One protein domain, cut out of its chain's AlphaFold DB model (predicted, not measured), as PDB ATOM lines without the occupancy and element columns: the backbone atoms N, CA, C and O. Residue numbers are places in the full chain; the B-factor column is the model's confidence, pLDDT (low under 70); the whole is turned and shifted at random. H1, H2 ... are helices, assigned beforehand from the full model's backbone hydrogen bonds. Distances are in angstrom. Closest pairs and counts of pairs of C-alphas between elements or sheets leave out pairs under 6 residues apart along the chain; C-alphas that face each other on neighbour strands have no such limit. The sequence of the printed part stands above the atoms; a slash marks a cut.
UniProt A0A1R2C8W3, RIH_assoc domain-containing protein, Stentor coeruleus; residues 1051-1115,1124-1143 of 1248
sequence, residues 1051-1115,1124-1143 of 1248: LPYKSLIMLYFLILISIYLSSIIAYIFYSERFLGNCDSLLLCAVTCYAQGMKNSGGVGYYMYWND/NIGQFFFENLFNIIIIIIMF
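AT A GLANCE: This is residues 1051 to 1115 and 1124 to 1143 of the 1248 residues of the protein "RIH_assoc domain-containing protein" of Stentor coeruleus (UniProt A0A1R2C8W3). Two long helices, H1 and H4, lie side by side and run opposite ways; H2 packs steeply across H1, and the short H3 bridges H2 and H4. Residues 1051 to 1058, of which 1053 to 1058 belong to H1, stick out beyond this compact body. The printed part has 85 residues with four named helices, in the order H1, H2, H3, H4, and no named strand: its class is all helix. It is compact, with a radius of gyration of the C-alphas of 13.0 A and spans of 49 by 23 by 19 A.

IN THESE COORDINATES: H1, residues 1053 to 1077, begins at C-alpha (-17.682, -0.132, -25.947) and measures 35.8 A. H2, residues 1089 to 1100, measures 15.2 A, and H3 is residues 1106 to 1109. H4, residues 1125 to 1143, measures 25.4 A and ends at C-alpha (-22.888, -13.994, -22.055).

HOW THE PARTS SIT: H1 touches H2 with residues 1064 to 1075 alone, at a steep tilt of 63 degrees, opposite ways; the closest C-alphas, of Ser 1071 and Ala 1093, are 4.9 A apart. H2 touches H3, closest at the C-alphas of Gly 1100 and Val 1107, 4.1 A. H3 touches H4, closest at the C-alphas of Gly 1106 and Asn 1135, 4.9 A. H4 touches H1 with residues 1134 to 1142 alone, at a shallow tilt of 10 degrees, opposite ways; the closest C-alphas, of Ile 1063 and Ile 1138, are 6.6 A apart. H2 and H4 are near each other, while H1 and H3 are apart. Every O i to N i+4 pair is within hydrogen-bond range in H1 and H2, and 11 of 15 are in H4; H3 is too short for such a pair.

THE WHOLE: The C-alphas farthest apart, of Leu 1051 and Asp 1115, are 49.6 A apart. Residues 1116 to 1123 are not printed, and C-alphas 1115 and 1124 are 13.8 A apart across the cut. The link H1 to H2 is long. Confidence is under 70 at residues 1113 to 1115 and 1124.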
ATOM      1  N   LEU A1051     -19.816   1.355 -30.646       89.50
ATOM      2  CA  LEU A1051     -20.692   2.307 -29.948       89.50
ATOM      3  C   LEU A1051     -20.907   1.962 -28.455       89.50
ATOM      4  O   LEU A1051     -20.675   2.833 -27.613       89.50
ATOM      5  N   PRO A1052     -21.270   0.721 -28.064       94.88
ATOM      6  CA  PRO A1052     -21.468   0.350 -26.664       94.88
ATOM      7  C   PRO A1052     -20.162  -0.016 -25.938       94.88
ATOM      8  O   PRO A1052     -20.225  -0.622 -24.869       94.88
ATOM      9  N   TYR A1053     -18.979   0.334 -26.468       93.31
ATOM     10  CA  TYR A1053     -17.682  -0.132 -25.947       93.31
ATOM     11  C   TYR A1053     -17.505   0.083 -24.433       93.31
ATOM     12  O   TYR A1053     -16.978  -0.790 -23.751       93.31
ATOM     13  N   LYS A1054     -18.007   1.197 -23.878       94.00
ATOM     14  CA  LYS A1054     -17.995   1.466 -22.428       94.00
ATOM     15  C   LYS A1054     -18.765   0.401 -21.641       94.00
ATOM     16  O   LYS A1054     -18.265  -0.094 -20.635       94.00
ATOM     17  N   SER A1055     -19.956   0.035 -22.112       93.56
ATOM     18  CA  SER A1055     -20.810  -0.992 -21.508       93.56
ATOM     19  C   SER A1055     -20.206  -2.389 -21.661       93.56
ATOM     20  O   SER A1055     -20.212  -3.156 -20.704       93.56
ATOM     21  N   LEU A1056     -19.627  -2.698 -22.829       94.50
ATOM     22  CA  LEU A1056     -18.942  -3.972 -23.076       94.50
ATOM     23  C   LEU A1056     -17.701  -4.135 -22.182       94.50
ATOM     24  O   LEU A1056     -17.507  -5.197 -21.598       94.50
ATOM     25  N   ILE A1057     -16.897  -3.080 -22.010       94.69
ATOM     26  CA  ILE A1057     -15.720  -3.085 -21.125       94.69
ATOM     27  C   ILE A1057     -16.134  -3.201 -19.652       94.69
ATOM     28  O   ILE A1057     -15.543  -3.990 -18.920       94.69
ATOM     29  N   MET A1058     -17.170  -2.477 -19.207       94.75
ATOM     30  CA  MET A1058     -17.688  -2.615 -17.837       94.75
ATOM     31  C   MET A1058     -18.242  -4.022 -17.564       94.75
ATOM     32  O   MET A1058     -17.970  -4.588 -16.505       94.75
ATOM     33  N   LEU A1059     -18.947  -4.626 -18.527       94.56
ATOM     34  CA  LEU A1059     -19.404  -6.015 -18.435       94.56
ATOM     35  C   LEU A1059     -18.232  -7.009 -18.420       94.56
ATOM     36  O   LEU A1059     -18.250  -7.957 -17.640       94.56
ATOM     37  N   TYR A1060     -17.189  -6.784 -19.221       93.69
ATOM     38  CA  TYR A1060     -15.986  -7.618 -19.214       93.69
ATOM     39  C   TYR A1060     -15.242  -7.553 -17.871       93.69
ATOM     40  O   TYR A1060     -14.846  -8.592 -17.344       93.69
ATOM     41  N   PHE A1061     -15.128  -6.372 -17.251       95.56
ATOM     42  CA  PHE A1061     -14.604  -6.261 -15.886       95.56
ATOM     43  C   PHE A1061     -15.488  -6.984 -14.857       95.56
ATOM     44  O   PHE A1061     -14.954  -7.662 -13.982       95.56
ATOM     45  N   LEU A1062     -16.819  -6.915 -14.976       94.31
ATOM     46  CA  LEU A1062     -17.734  -7.672 -14.111       94.31
ATOM     47  C   LEU A1062     -17.572  -9.195 -14.279       94.31
ATOM     48  O   LEU A1062     -17.563  -9.925 -13.285       94.31
ATOM     49  N   ILE A1063     -17.389  -9.678 -15.511       92.81
ATOM     50  CA  ILE A1063     -17.070 -11.081 -15.816       92.81
ATOM     51  C   ILE A1063     -15.733 -11.481 -15.175       92.81
ATOM     52  O   ILE A1063     -15.684 -12.488 -14.470       92.81
ATOM     53  N   LEU A1064     -14.672 -10.681 -15.335       93.81
ATOM     54  CA  LEU A1064     -13.368 -10.946 -14.711       93.81
ATOM     55  C   LEU A1064     -13.445 -10.980 -13.178       93.81
ATOM     56  O   LEU A1064     -12.865 -11.874 -12.567       93.81
ATOM     57  N   ILE A1065     -14.189 -10.063 -12.552       95.00
ATOM     58  CA  ILE A1065     -14.413 -10.055 -11.096       95.00
ATOM     59  C   ILE A1065     -15.184 -11.310 -10.661       95.00
ATOM     60  O   ILE A1065     -14.812 -11.946  -9.678       95.00
ATOM     61  N   SER A1066     -16.213 -11.715 -11.411       93.06
ATOM     62  CA  SER A1066     -17.011 -12.914 -11.106       93.06
ATOM     63  C   SER A1066     -16.188 -14.204 -11.233       93.06
ATOM     64  O   SER A1066     -16.280 -15.089 -10.379       93.06
ATOM     65  N   ILE A1067     -15.332 -14.299 -12.256       93.44
ATOM     66  CA  ILE A1067     -14.391 -15.412 -12.448       93.44
ATOM     67  C   ILE A1067     -13.307 -15.397 -11.363       93.44
ATOM     68  O   ILE A1067     -12.987 -16.453 -10.827       93.44
ATOM     69  N   TYR A1068     -12.789 -14.227 -10.975       94.81
ATOM     70  CA  TYR A1068     -11.809 -14.104  -9.892       94.81
ATOM     71  C   TYR A1068     -12.378 -14.575  -8.546       94.81
ATOM     72  O   TYR A1068     -11.781 -15.440  -7.905       94.81
ATOM     73  N   LEU A1069     -13.567 -14.102  -8.154       93.94
ATOM     74  CA  LEU A1069     -14.265 -14.572  -6.949       93.94
ATOM     75  C   LEU A1069     -14.510 -16.090  -6.987       93.94
ATOM     76  O   LEU A1069     -14.250 -16.784  -6.005       93.94
ATOM     77  N   SER A1070     -14.922 -16.621  -8.142       91.31
ATOM     78  CA  SER A1070     -15.079 -18.067  -8.345       91.31
ATOM     79  C   SER A1070     -13.750 -18.821  -8.224       91.31
ATOM     80  O   SER A1070     -13.715 -19.915  -7.669       91.31
ATOM     81  N   SER A1071     -12.644 -18.237  -8.694       92.88
ATOM     82  CA  SER A1071     -11.310 -18.846  -8.636       92.88
ATOM     83  C   SER A1071     -10.730 -18.919  -7.222       92.88
ATOM     84  O   SER A1071     -10.007 -19.863  -6.922       92.88
ATOM     85  N   ILE A1072     -11.093 -17.993  -6.324       94.19
ATOM     86  CA  ILE A1072     -10.744 -18.081  -4.896       94.19
ATOM     87  C   ILE A1072     -11.431 -19.298  -4.264       94.19
ATOM     88  O   ILE A1072     -10.788 -20.079  -3.566       94.19
ATOM     89  N   ILE A1073     -12.723 -19.493  -4.549       90.88
ATOM     90  CA  ILE A1073     -13.490 -20.654  -4.073       90.88
ATOM     91  C   ILE A1073     -12.911 -21.951  -4.666       90.88
ATOM     92  O   ILE A1073     -12.677 -22.908  -3.932       90.88
ATOM     93  N   ALA A1074     -12.610 -21.961  -5.968       89.62
ATOM     94  CA  ALA A1074     -11.975 -23.089  -6.645       89.62
ATOM     95  C   ALA A1074     -10.612 -23.456  -6.033       89.62
ATOM     96  O   ALA A1074     -10.368 -24.626  -5.755       89.62
ATOM     97  N   TYR A1075      -9.754 -22.466  -5.772       92.06
ATOM     98  CA  TYR A1075      -8.416 -22.663  -5.212       92.06
ATOM     99  C   TYR A1075      -8.441 -23.194  -3.770       92.06
ATOM    100  O   TYR A1075      -7.663 -24.083  -3.429       92.06
ATOM    101  N   ILE A1076      -9.351 -22.681  -2.933       90.06
ATOM    102  CA  ILE A1076      -9.445 -23.063  -1.514       90.06
ATOM    103  C   ILE A1076     -10.112 -24.434  -1.324       90.06
ATOM    104  O   ILE A1076      -9.687 -25.186  -0.452       90.06
ATOM    105  N   PHE A1077     -11.148 -24.765  -2.105       86.25
ATOM    106  CA  PHE A1077     -11.987 -25.947  -1.849       86.25
ATOM    107  C   PHE A1077     -11.870 -27.071  -2.887       86.25
ATOM    108  O   PHE A1077     -12.243 -28.203  -2.583       86.25
ATOM    109  N   TYR A1078     -11.391 -26.787  -4.105       85.31
ATOM    110  CA  TYR A1078     -11.442 -27.723  -5.239       85.31
ATOM    111  C   TYR A1078     -10.133 -27.802  -6.046       85.31
ATOM    112  O   TYR A1078     -10.138 -28.342  -7.150       85.31
ATOM    113  N   SER A1079      -9.012 -27.293  -5.525       84.25
ATOM    114  CA  SER A1079      -7.732 -27.214  -6.248       84.25
ATOM    115  C   SER A1079      -7.216 -28.578  -6.713       84.25
ATOM    116  O   SER A1079      -6.854 -28.720  -7.879       84.25
ATOM    117  N   GLU A1080      -7.312 -29.598  -5.857       81.94
ATOM    118  CA  GLU A1080      -6.965 -31.003  -6.147       81.94
ATOM    119  C   GLU A1080      -7.786 -31.641  -7.290       81.94
ATOM    120  O   GLU A1080      -7.444 -32.718  -7.771       81.94
ATOM    121  N   ARG A1081      -8.882 -31.004  -7.729       81.81
ATOM    122  CA  ARG A1081      -9.781 -31.508  -8.787       81.81
ATOM    123  C   ARG A1081      -9.501 -30.908 -10.163       81.81
ATOM    124  O   ARG A1081     -10.087 -31.348 -11.152       81.81
ATOM    125  N   PHE A1082      -8.599 -29.932 -10.240       82.25
ATOM    126  CA  PHE A1082      -8.006 -29.488 -11.497       82.25
ATOM    127  C   PHE A1082      -6.780 -30.348 -11.811       82.25
ATOM    128  O   PHE A1082      -6.018 -30.710 -10.921       82.25
ATOM    129  N   LEU A1083      -6.548 -30.626 -13.093       75.25
ATOM    130  CA  LEU A1083      -5.448 -31.471 -13.576       75.25
ATOM    131  C   LEU A1083      -4.077 -30.763 -13.461       75.25
ATOM    132  O   LEU A1083      -3.519 -30.356 -14.476       75.25
ATOM    133  N   GLY A1084      -3.576 -30.528 -12.240       71.50
ATOM    134  CA  GLY A1084      -2.310 -29.816 -11.954       71.50
ATOM    135  C   GLY A1084      -2.286 -28.336 -12.366       71.50
ATOM    136  O   GLY A1084      -1.239 -27.702 -12.421       71.50
ATOM    137  N   ASN A1085      -3.445 -27.776 -12.726       81.25
ATOM    138  CA  ASN A1085      -3.579 -26.433 -13.296       81.25
ATOM    139  C   ASN A1085      -4.260 -25.451 -12.320       81.25
ATOM    140  O   ASN A1085      -4.937 -24.511 -12.741       81.25
ATOM    141  N   CYS A1086      -4.100 -25.677 -11.011       86.56
ATOM    142  CA  CYS A1086      -4.630 -24.820  -9.940       86.56
ATOM    143  C   CYS A1086      -3.629 -24.607  -8.778       86.56
ATOM    144  O   CYS A1086      -3.985 -24.012  -7.770       86.56
ATOM    145  N   ASP A1087      -2.363 -25.012  -8.919       86.94
ATOM    146  CA  ASP A1087      -1.333 -25.018  -7.857       86.94
ATOM    147  C   ASP A1087      -1.044 -23.638  -7.226       86.94
ATOM    148  O   ASP A1087      -0.561 -23.530  -6.098       86.94
ATOM    149  N   SER A1088      -1.382 -22.553  -7.927       91.81
ATOM    150  CA  SER A1088      -1.386 -21.189  -7.391       91.81
ATOM    151  C   SER A1088      -2.681 -20.471  -7.761       91.81
ATOM    152  O   SER A1088      -3.259 -20.740  -8.814       91.81
ATOM    153  N   LEU A1089      -3.110 -19.502  -6.945       91.56
ATOM    154  CA  LEU A1089      -4.343 -18.744  -7.195       91.56
ATOM    155  C   LEU A1089      -4.348 -18.053  -8.572       91.56
ATOM    156  O   LEU A1089      -5.386 -18.015  -9.223       91.56
ATOM    157  N   LEU A1090      -3.200 -17.552  -9.048       92.31
ATOM    158  CA  LEU A1090      -3.091 -16.954 -10.384       92.31
ATOM    159  C   LEU A1090      -3.286 -18.000 -11.489       92.31
ATOM    160  O   LEU A1090      -4.065 -17.765 -12.412       92.31
ATOM    161  N   LEU A1091      -2.622 -19.157 -11.383       92.06
ATOM    162  CA  LEU A1091      -2.801 -20.256 -12.334       92.06
ATOM    163  C   LEU A1091      -4.255 -20.743 -12.321       92.06
ATOM    164  O   LEU A1091      -4.865 -20.874 -13.375       92.06
ATOM    165  N   CYS A1092      -4.850 -20.901 -11.137       91.38
ATOM    166  CA  CYS A1092      -6.233 -21.336 -10.993       91.38
ATOM    167  C   CYS A1092      -7.238 -20.308 -11.545       91.38
ATOM    168  O   CYS A1092      -8.216 -20.694 -12.180       91.38
ATOM    169  N   ALA A1093      -6.986 -19.003 -11.385       92.50
ATOM    170  CA  ALA A1093      -7.790 -17.942 -11.995       92.50
ATOM    171  C   ALA A1093      -7.697 -17.950 -13.529       92.50
ATOM    172  O   ALA A1093      -8.723 -17.862 -14.206       92.50
ATOM    173  N   VAL A1094      -6.491 -18.128 -14.082       93.06
ATOM    174  CA  VAL A1094      -6.278 -18.276 -15.531       93.06
ATOM    175  C   VAL A1094      -6.954 -19.544 -16.059       93.06
ATOM    176  O   VAL A1094      -7.599 -19.483 -17.101       93.06
ATOM    177  N   THR A1095      -6.901 -20.662 -15.333       91.06
ATOM    178  CA  THR A1095      -7.592 -21.915 -15.683       91.06
ATOM    179  C   THR A1095      -9.114 -21.767 -15.611       91.06
ATOM    180  O   THR A1095      -9.803 -22.139 -16.561       91.06
ATOM    181  N   CYS A1096      -9.657 -21.157 -14.552       91.06
ATOM    182  CA  CYS A1096     -11.092 -20.870 -14.430       91.06
ATOM    183  C   CYS A1096     -11.590 -19.954 -15.557       91.06
ATOM    184  O   CYS A1096     -12.660 -20.195 -16.106       91.06
ATOM    185  N   TYR A1097     -10.805 -18.945 -15.950       92.06
ATOM    186  CA  TYR A1097     -11.102 -18.103 -17.108       92.06
ATOM    187  C   TYR A1097     -11.029 -18.899 -18.422       92.06
ATOM    188  O   TYR A1097     -12.001 -18.974 -19.170       92.06
ATOM    189  N   ALA A1098      -9.886 -19.529 -18.699       90.25
ATOM    190  CA  ALA A1098      -9.588 -20.134 -19.992       90.25
ATOM    191  C   ALA A1098     -10.385 -21.412 -20.274       90.25
ATOM    192  O   ALA A1098     -10.716 -21.650 -21.432       90.25
ATOM    193  N   GLN A1099     -10.682 -22.229 -19.260       88.31
ATOM    194  CA  GLN A1099     -11.484 -23.448 -19.407       88.31
ATOM    195  C   GLN A1099     -12.964 -23.186 -19.129       88.31
ATOM    196  O   GLN A1099     -13.817 -23.717 -19.837       88.31
ATOM    197  N   GLY A1100     -13.287 -22.322 -18.160       87.94
ATOM    198  CA  GLY A1100     -14.671 -21.964 -17.864       87.94
ATOM    199  C   GLY A1100     -15.366 -21.264 -19.032       87.94
ATOM    200  O   GLY A1100     -16.500 -21.606 -19.336       87.94
ATOM    201  N   MET A1101     -14.681 -20.354 -19.737       87.50
ATOM    202  CA  MET A1101     -15.256 -19.637 -20.888       87.50
ATOM    203  C   MET A1101     -15.235 -20.429 -22.208       87.50
ATOM    204  O   MET A1101     -15.898 -20.022 -23.158       87.50
ATOM    205  N   LYS A1102     -14.467 -21.527 -22.307       87.19
ATOM    206  CA  LYS A1102     -14.391 -22.360 -23.528       87.19
ATOM    207  C   LYS A1102     -15.393 -23.510 -23.548       87.19
ATOM    208  O   LYS A1102     -15.819 -23.913 -24.625       87.19
ATOM    209  N   ASN A1103     -15.729 -24.060 -22.384       83.56
ATOM    210  CA  ASN A1103     -16.526 -25.276 -22.280       83.56
ATOM    211  C   ASN A1103     -17.987 -24.945 -21.953       83.56
ATOM    212  O   ASN A1103     -18.266 -24.222 -21.002       83.56
ATOM    213  N   SER A1104     -18.939 -25.536 -22.681       74.75
ATOM    214  CA  SER A1104     -20.383 -25.270 -22.515       74.75
ATOM    215  C   SER A1104     -20.975 -25.693 -21.158       74.75
ATOM    216  O   SER A1104     -22.122 -25.367 -20.866       74.75
ATOM    217  N   GLY A1105     -20.216 -26.432 -20.342       80.50
ATOM    218  CA  GLY A1105     -20.542 -26.765 -18.949       80.50
ATOM    219  C   GLY A1105     -19.845 -25.874 -17.912       80.50
ATOM    220  O   GLY A1105     -19.837 -26.210 -16.729       80.50
ATOM    221  N   GLY A1106     -19.205 -24.779 -18.333       86.25
ATOM    222  CA  GLY A1106     -18.381 -23.945 -17.465       86.25
ATOM    223  C   GLY A1106     -17.151 -24.686 -16.925       86.25
ATOM    224  O   GLY A1106     -16.629 -25.616 -17.543       86.25
ATOM    225  N   VAL A1107     -16.676 -24.272 -15.746       87.12
ATOM    226  CA  VAL A1107     -15.466 -24.836 -15.121       87.12
ATOM    227  C   VAL A1107     -15.618 -26.307 -14.701       87.12
ATOM    228  O   VAL A1107     -14.637 -27.046 -14.746       87.12
ATOM    229  N   GLY A1108     -16.835 -26.762 -14.372       83.50
ATOM    230  CA  GLY A1108     -17.105 -28.142 -13.936       83.50
ATOM    231  C   GLY A1108     -16.818 -29.204 -15.001       83.50
ATOM    232  O   GLY A1108     -16.444 -30.322 -14.671       83.50
ATOM    233  N   TYR A1109     -16.885 -28.842 -16.289       83.56
ATOM    234  CA  TYR A1109     -16.483 -29.734 -17.387       83.56
ATOM    235  C   TYR A1109     -14.970 -30.037 -17.397       83.56
ATOM    236  O   TYR A1109     -14.544 -31.038 -17.964       83.56
ATOM    237  N   TYR A1110     -14.154 -29.174 -16.783       85.00
ATOM    238  CA  TYR A1110     -12.699 -29.333 -16.698       85.00
ATOM    239  C   TYR A1110     -12.226 -29.913 -15.349       85.00
ATOM    240  O   TYR A1110     -11.057 -30.275 -15.209       85.00
ATOM    241  N   MET A1111     -13.116 -30.020 -14.357       82.06
ATOM    242  CA  MET A1111     -12.834 -30.733 -13.110       82.06
ATOM    243  C   MET A1111     -12.905 -32.244 -13.350       82.06
ATOM    244  O   MET A1111     -13.832 -32.729 -14.002       82.06
ATOM    245  N   TYR A1112     -11.938 -32.999 -12.826       74.56
ATOM    246  CA  TYR A1112     -11.949 -34.454 -12.978       74.56
ATOM    247  C   TYR A1112     -12.813 -35.137 -11.913       74.56
ATOM    248  O   TYR A1112     -12.768 -34.805 -10.725       74.56
ATOM    249  N   TRP A1113     -13.576 -36.135 -12.354       63.28
ATOM    250  CA  TRP A1113     -14.393 -36.999 -11.512       63.28
ATOM    251  C   TRP A1113     -13.607 -38.296 -11.279       63.28
ATOM    252  O   TRP A1113     -13.570 -39.162 -12.148       63.28
ATOM    253  N   ASN A1114     -12.936 -38.414 -10.128       53.38
ATOM    254  CA  ASN A1114     -12.277 -39.663  -9.727       53.38
ATOM    255  C   ASN A1114     -13.342 -40.754  -9.508       53.38
ATOM    256  O   ASN A1114     -14.013 -40.758  -8.479       53.38
ATOM    257  N   ASP A1115     -13.463 -41.693 -10.450       53.91
ATOM    258  CA  ASP A1115     -14.427 -42.809 -10.399       53.91
ATOM    259  C   ASP A1115     -14.104 -43.885  -9.337       53.91
ATOM    260  O   ASP A1115     -14.880 -44.821  -9.140       53.91
ATOM    261  N   ASN A1124     -21.029 -34.204  -3.239       67.81
ATOM    262  CA  ASN A1124     -20.345 -32.993  -2.800       67.81
ATOM    263  C   ASN A1124     -21.168 -31.770  -3.228       67.81
ATOM    264  O   ASN A1124     -20.900 -31.123  -4.234       67.81
ATOM    265  N   ILE A1125     -22.241 -31.505  -2.484       77.19
ATOM    266  CA  ILE A1125     -23.303 -30.545  -2.812       77.19
ATOM    267  C   ILE A1125     -22.729 -29.133  -3.016       77.19
ATOM    268  O   ILE A1125     -23.212 -28.395  -3.872       77.19
ATOM    269  N   GLY A1126     -21.644 -28.791  -2.311       80.50
ATOM    270  CA  GLY A1126     -20.887 -27.558  -2.539       80.50
ATOM    271  C   GLY A1126     -20.249 -27.470  -3.931       80.50
ATOM    272  O   GLY A1126     -20.294 -26.400  -4.532       80.50
ATOM    273  N   GLN A1127     -19.711 -28.571  -4.471       81.44
ATOM    274  CA  GLN A1127     -19.191 -28.638  -5.844       81.44
ATOM    275  C   GLN A1127     -20.341 -28.490  -6.840       81.44
ATOM    276  O   GLN A1127     -20.280 -27.631  -7.712       81.44
ATOM    277  N   PHE A1128     -21.415 -29.273  -6.678       83.88
ATOM    278  CA  PHE A1128     -22.577 -29.215  -7.569       83.88
ATOM    279  C   PHE A1128     -23.155 -27.794  -7.651       83.88
ATOM    280  O   PHE A1128     -23.398 -27.286  -8.747       83.88
ATOM    281  N   PHE A1129     -23.327 -27.115  -6.510       87.00
ATOM    282  CA  PHE A1129     -23.761 -25.720  -6.506       87.00
ATOM    283  C   PHE A1129     -22.700 -24.770  -7.067       87.00
ATOM    284  O   PHE A1129     -23.073 -23.870  -7.809       87.00
ATOM    285  N   PHE A1130     -21.408 -24.956  -6.784       88.94
ATOM    286  CA  PHE A1130     -20.341 -24.124  -7.351       88.94
ATOM    287  C   PHE A1130     -20.316 -24.178  -8.888       88.94
ATOM    288  O   PHE A1130     -20.333 -23.133  -9.536       88.94
ATOM    289  N   GLU A1131     -20.344 -25.375  -9.473       88.88
ATOM    290  CA  GLU A1131     -20.334 -25.581 -10.925       88.88
ATOM    291  C   GLU A1131     -21.583 -24.995 -11.592       88.88
ATOM    292  O   GLU A1131     -21.479 -24.268 -12.581       88.88
ATOM    293  N   ASN A1132     -22.767 -25.244 -11.018       88.81
ATOM    294  CA  ASN A1132     -24.018 -24.701 -11.546       88.81
ATOM    295  C   ASN A1132     -24.105 -23.177 -11.380       88.81
ATOM    296  O   ASN A1132     -24.553 -22.505 -12.304       88.81
ATOM    297  N   LEU A1133     -23.645 -22.604 -10.263       90.25
ATOM    298  CA  LEU A1133     -23.599 -21.149 -10.071       90.25
ATOM    299  C   LEU A1133     -22.608 -20.488 -11.035       90.25
ATOM    300  O   LEU A1133     -22.953 -19.474 -11.638       90.25
ATOM    301  N   PHE A1134     -21.425 -21.077 -11.241       91.00
ATOM    302  CA  PHE A1134     -20.466 -20.614 -12.248       91.00
ATOM    303  C   PHE A1134     -21.109 -20.604 -13.641       91.00
ATOM    304  O   PHE A1134     -21.092 -19.583 -14.327       91.00
ATOM    305  N   ASN A1135     -21.724 -21.721 -14.042       90.56
ATOM    306  CA  ASN A1135     -22.336 -21.864 -15.360       90.56
ATOM    307  C   ASN A1135     -23.525 -20.900 -15.550       90.56
ATOM    308  O   ASN A1135     -23.575 -20.156 -16.527       90.56
ATOM    309  N   ILE A1136     -24.452 -20.836 -14.589       91.69
ATOM    310  CA  ILE A1136     -25.640 -19.972 -14.661       91.69
ATOM    311  C   ILE A1136     -25.254 -18.488 -14.665       91.69
ATOM    312  O   ILE A1136     -25.753 -17.733 -15.498       91.69
ATOM    313  N   ILE A1137     -24.368 -18.049 -13.769       91.19
ATOM    314  CA  ILE A1137     -24.031 -16.625 -13.643       91.19
ATOM    315  C   ILE A1137     -23.136 -16.177 -14.804       91.19
ATOM    316  O   ILE A1137     -23.443 -15.185 -15.465       91.19
ATOM    317  N   ILE A1138     -22.039 -16.887 -15.071       90.31
ATOM    318  CA  ILE A1138     -20.984 -16.397 -15.969       90.31
ATOM    319  C   ILE A1138     -21.264 -16.799 -17.424       90.31
ATOM    320  O   ILE A1138     -21.153 -15.957 -18.317       90.31
ATOM    321  N   ILE A1139     -21.672 -18.047 -17.673       89.56
ATOM    322  CA  ILE A1139     -21.849 -18.570 -19.038       89.56
ATOM    323  C   ILE A1139     -23.260 -18.307 -19.569       89.56
ATOM    324  O   ILE A1139     -23.399 -17.855 -20.700       89.56
ATOM    325  N   ILE A1140     -24.312 -18.516 -18.773       91.12
ATOM    326  CA  ILE A1140     -25.689 -18.261 -19.222       91.12
ATOM    327  C   ILE A1140     -26.018 -16.767 -19.128       91.12
ATOM    328  O   ILE A1140     -26.303 -16.139 -20.149       91.12
ATOM    329  N   ILE A1141     -25.975 -16.166 -17.933       93.31
ATOM    330  CA  ILE A1141     -26.454 -14.789 -17.727       93.31
ATOM    331  C   ILE A1141     -25.510 -13.756 -18.361       93.31
ATOM    332  O   ILE A1141     -25.946 -13.003 -19.233       93.31
ATOM    333  N   MET A1142     -24.227 -13.706 -17.984       91.06
ATOM    334  CA  MET A1142     -23.341 -12.630 -18.464       91.06
ATOM    335  C   MET A1142     -23.078 -12.684 -19.979       91.06
ATOM    336  O   MET A1142     -23.015 -11.632 -20.616       91.06
ATOM    337  N   PHE A1143     -23.010 -13.872 -20.593       89.44
ATOM    338  CA  PHE A1143     -22.888 -13.994 -22.055       89.44
ATOM    339  C   PHE A1143     -24.190 -13.633 -22.799       89.44
ATOM    340  O   PHE A1143     -24.142 -13.033 -23.878       89.44
TER     341      PHE A1143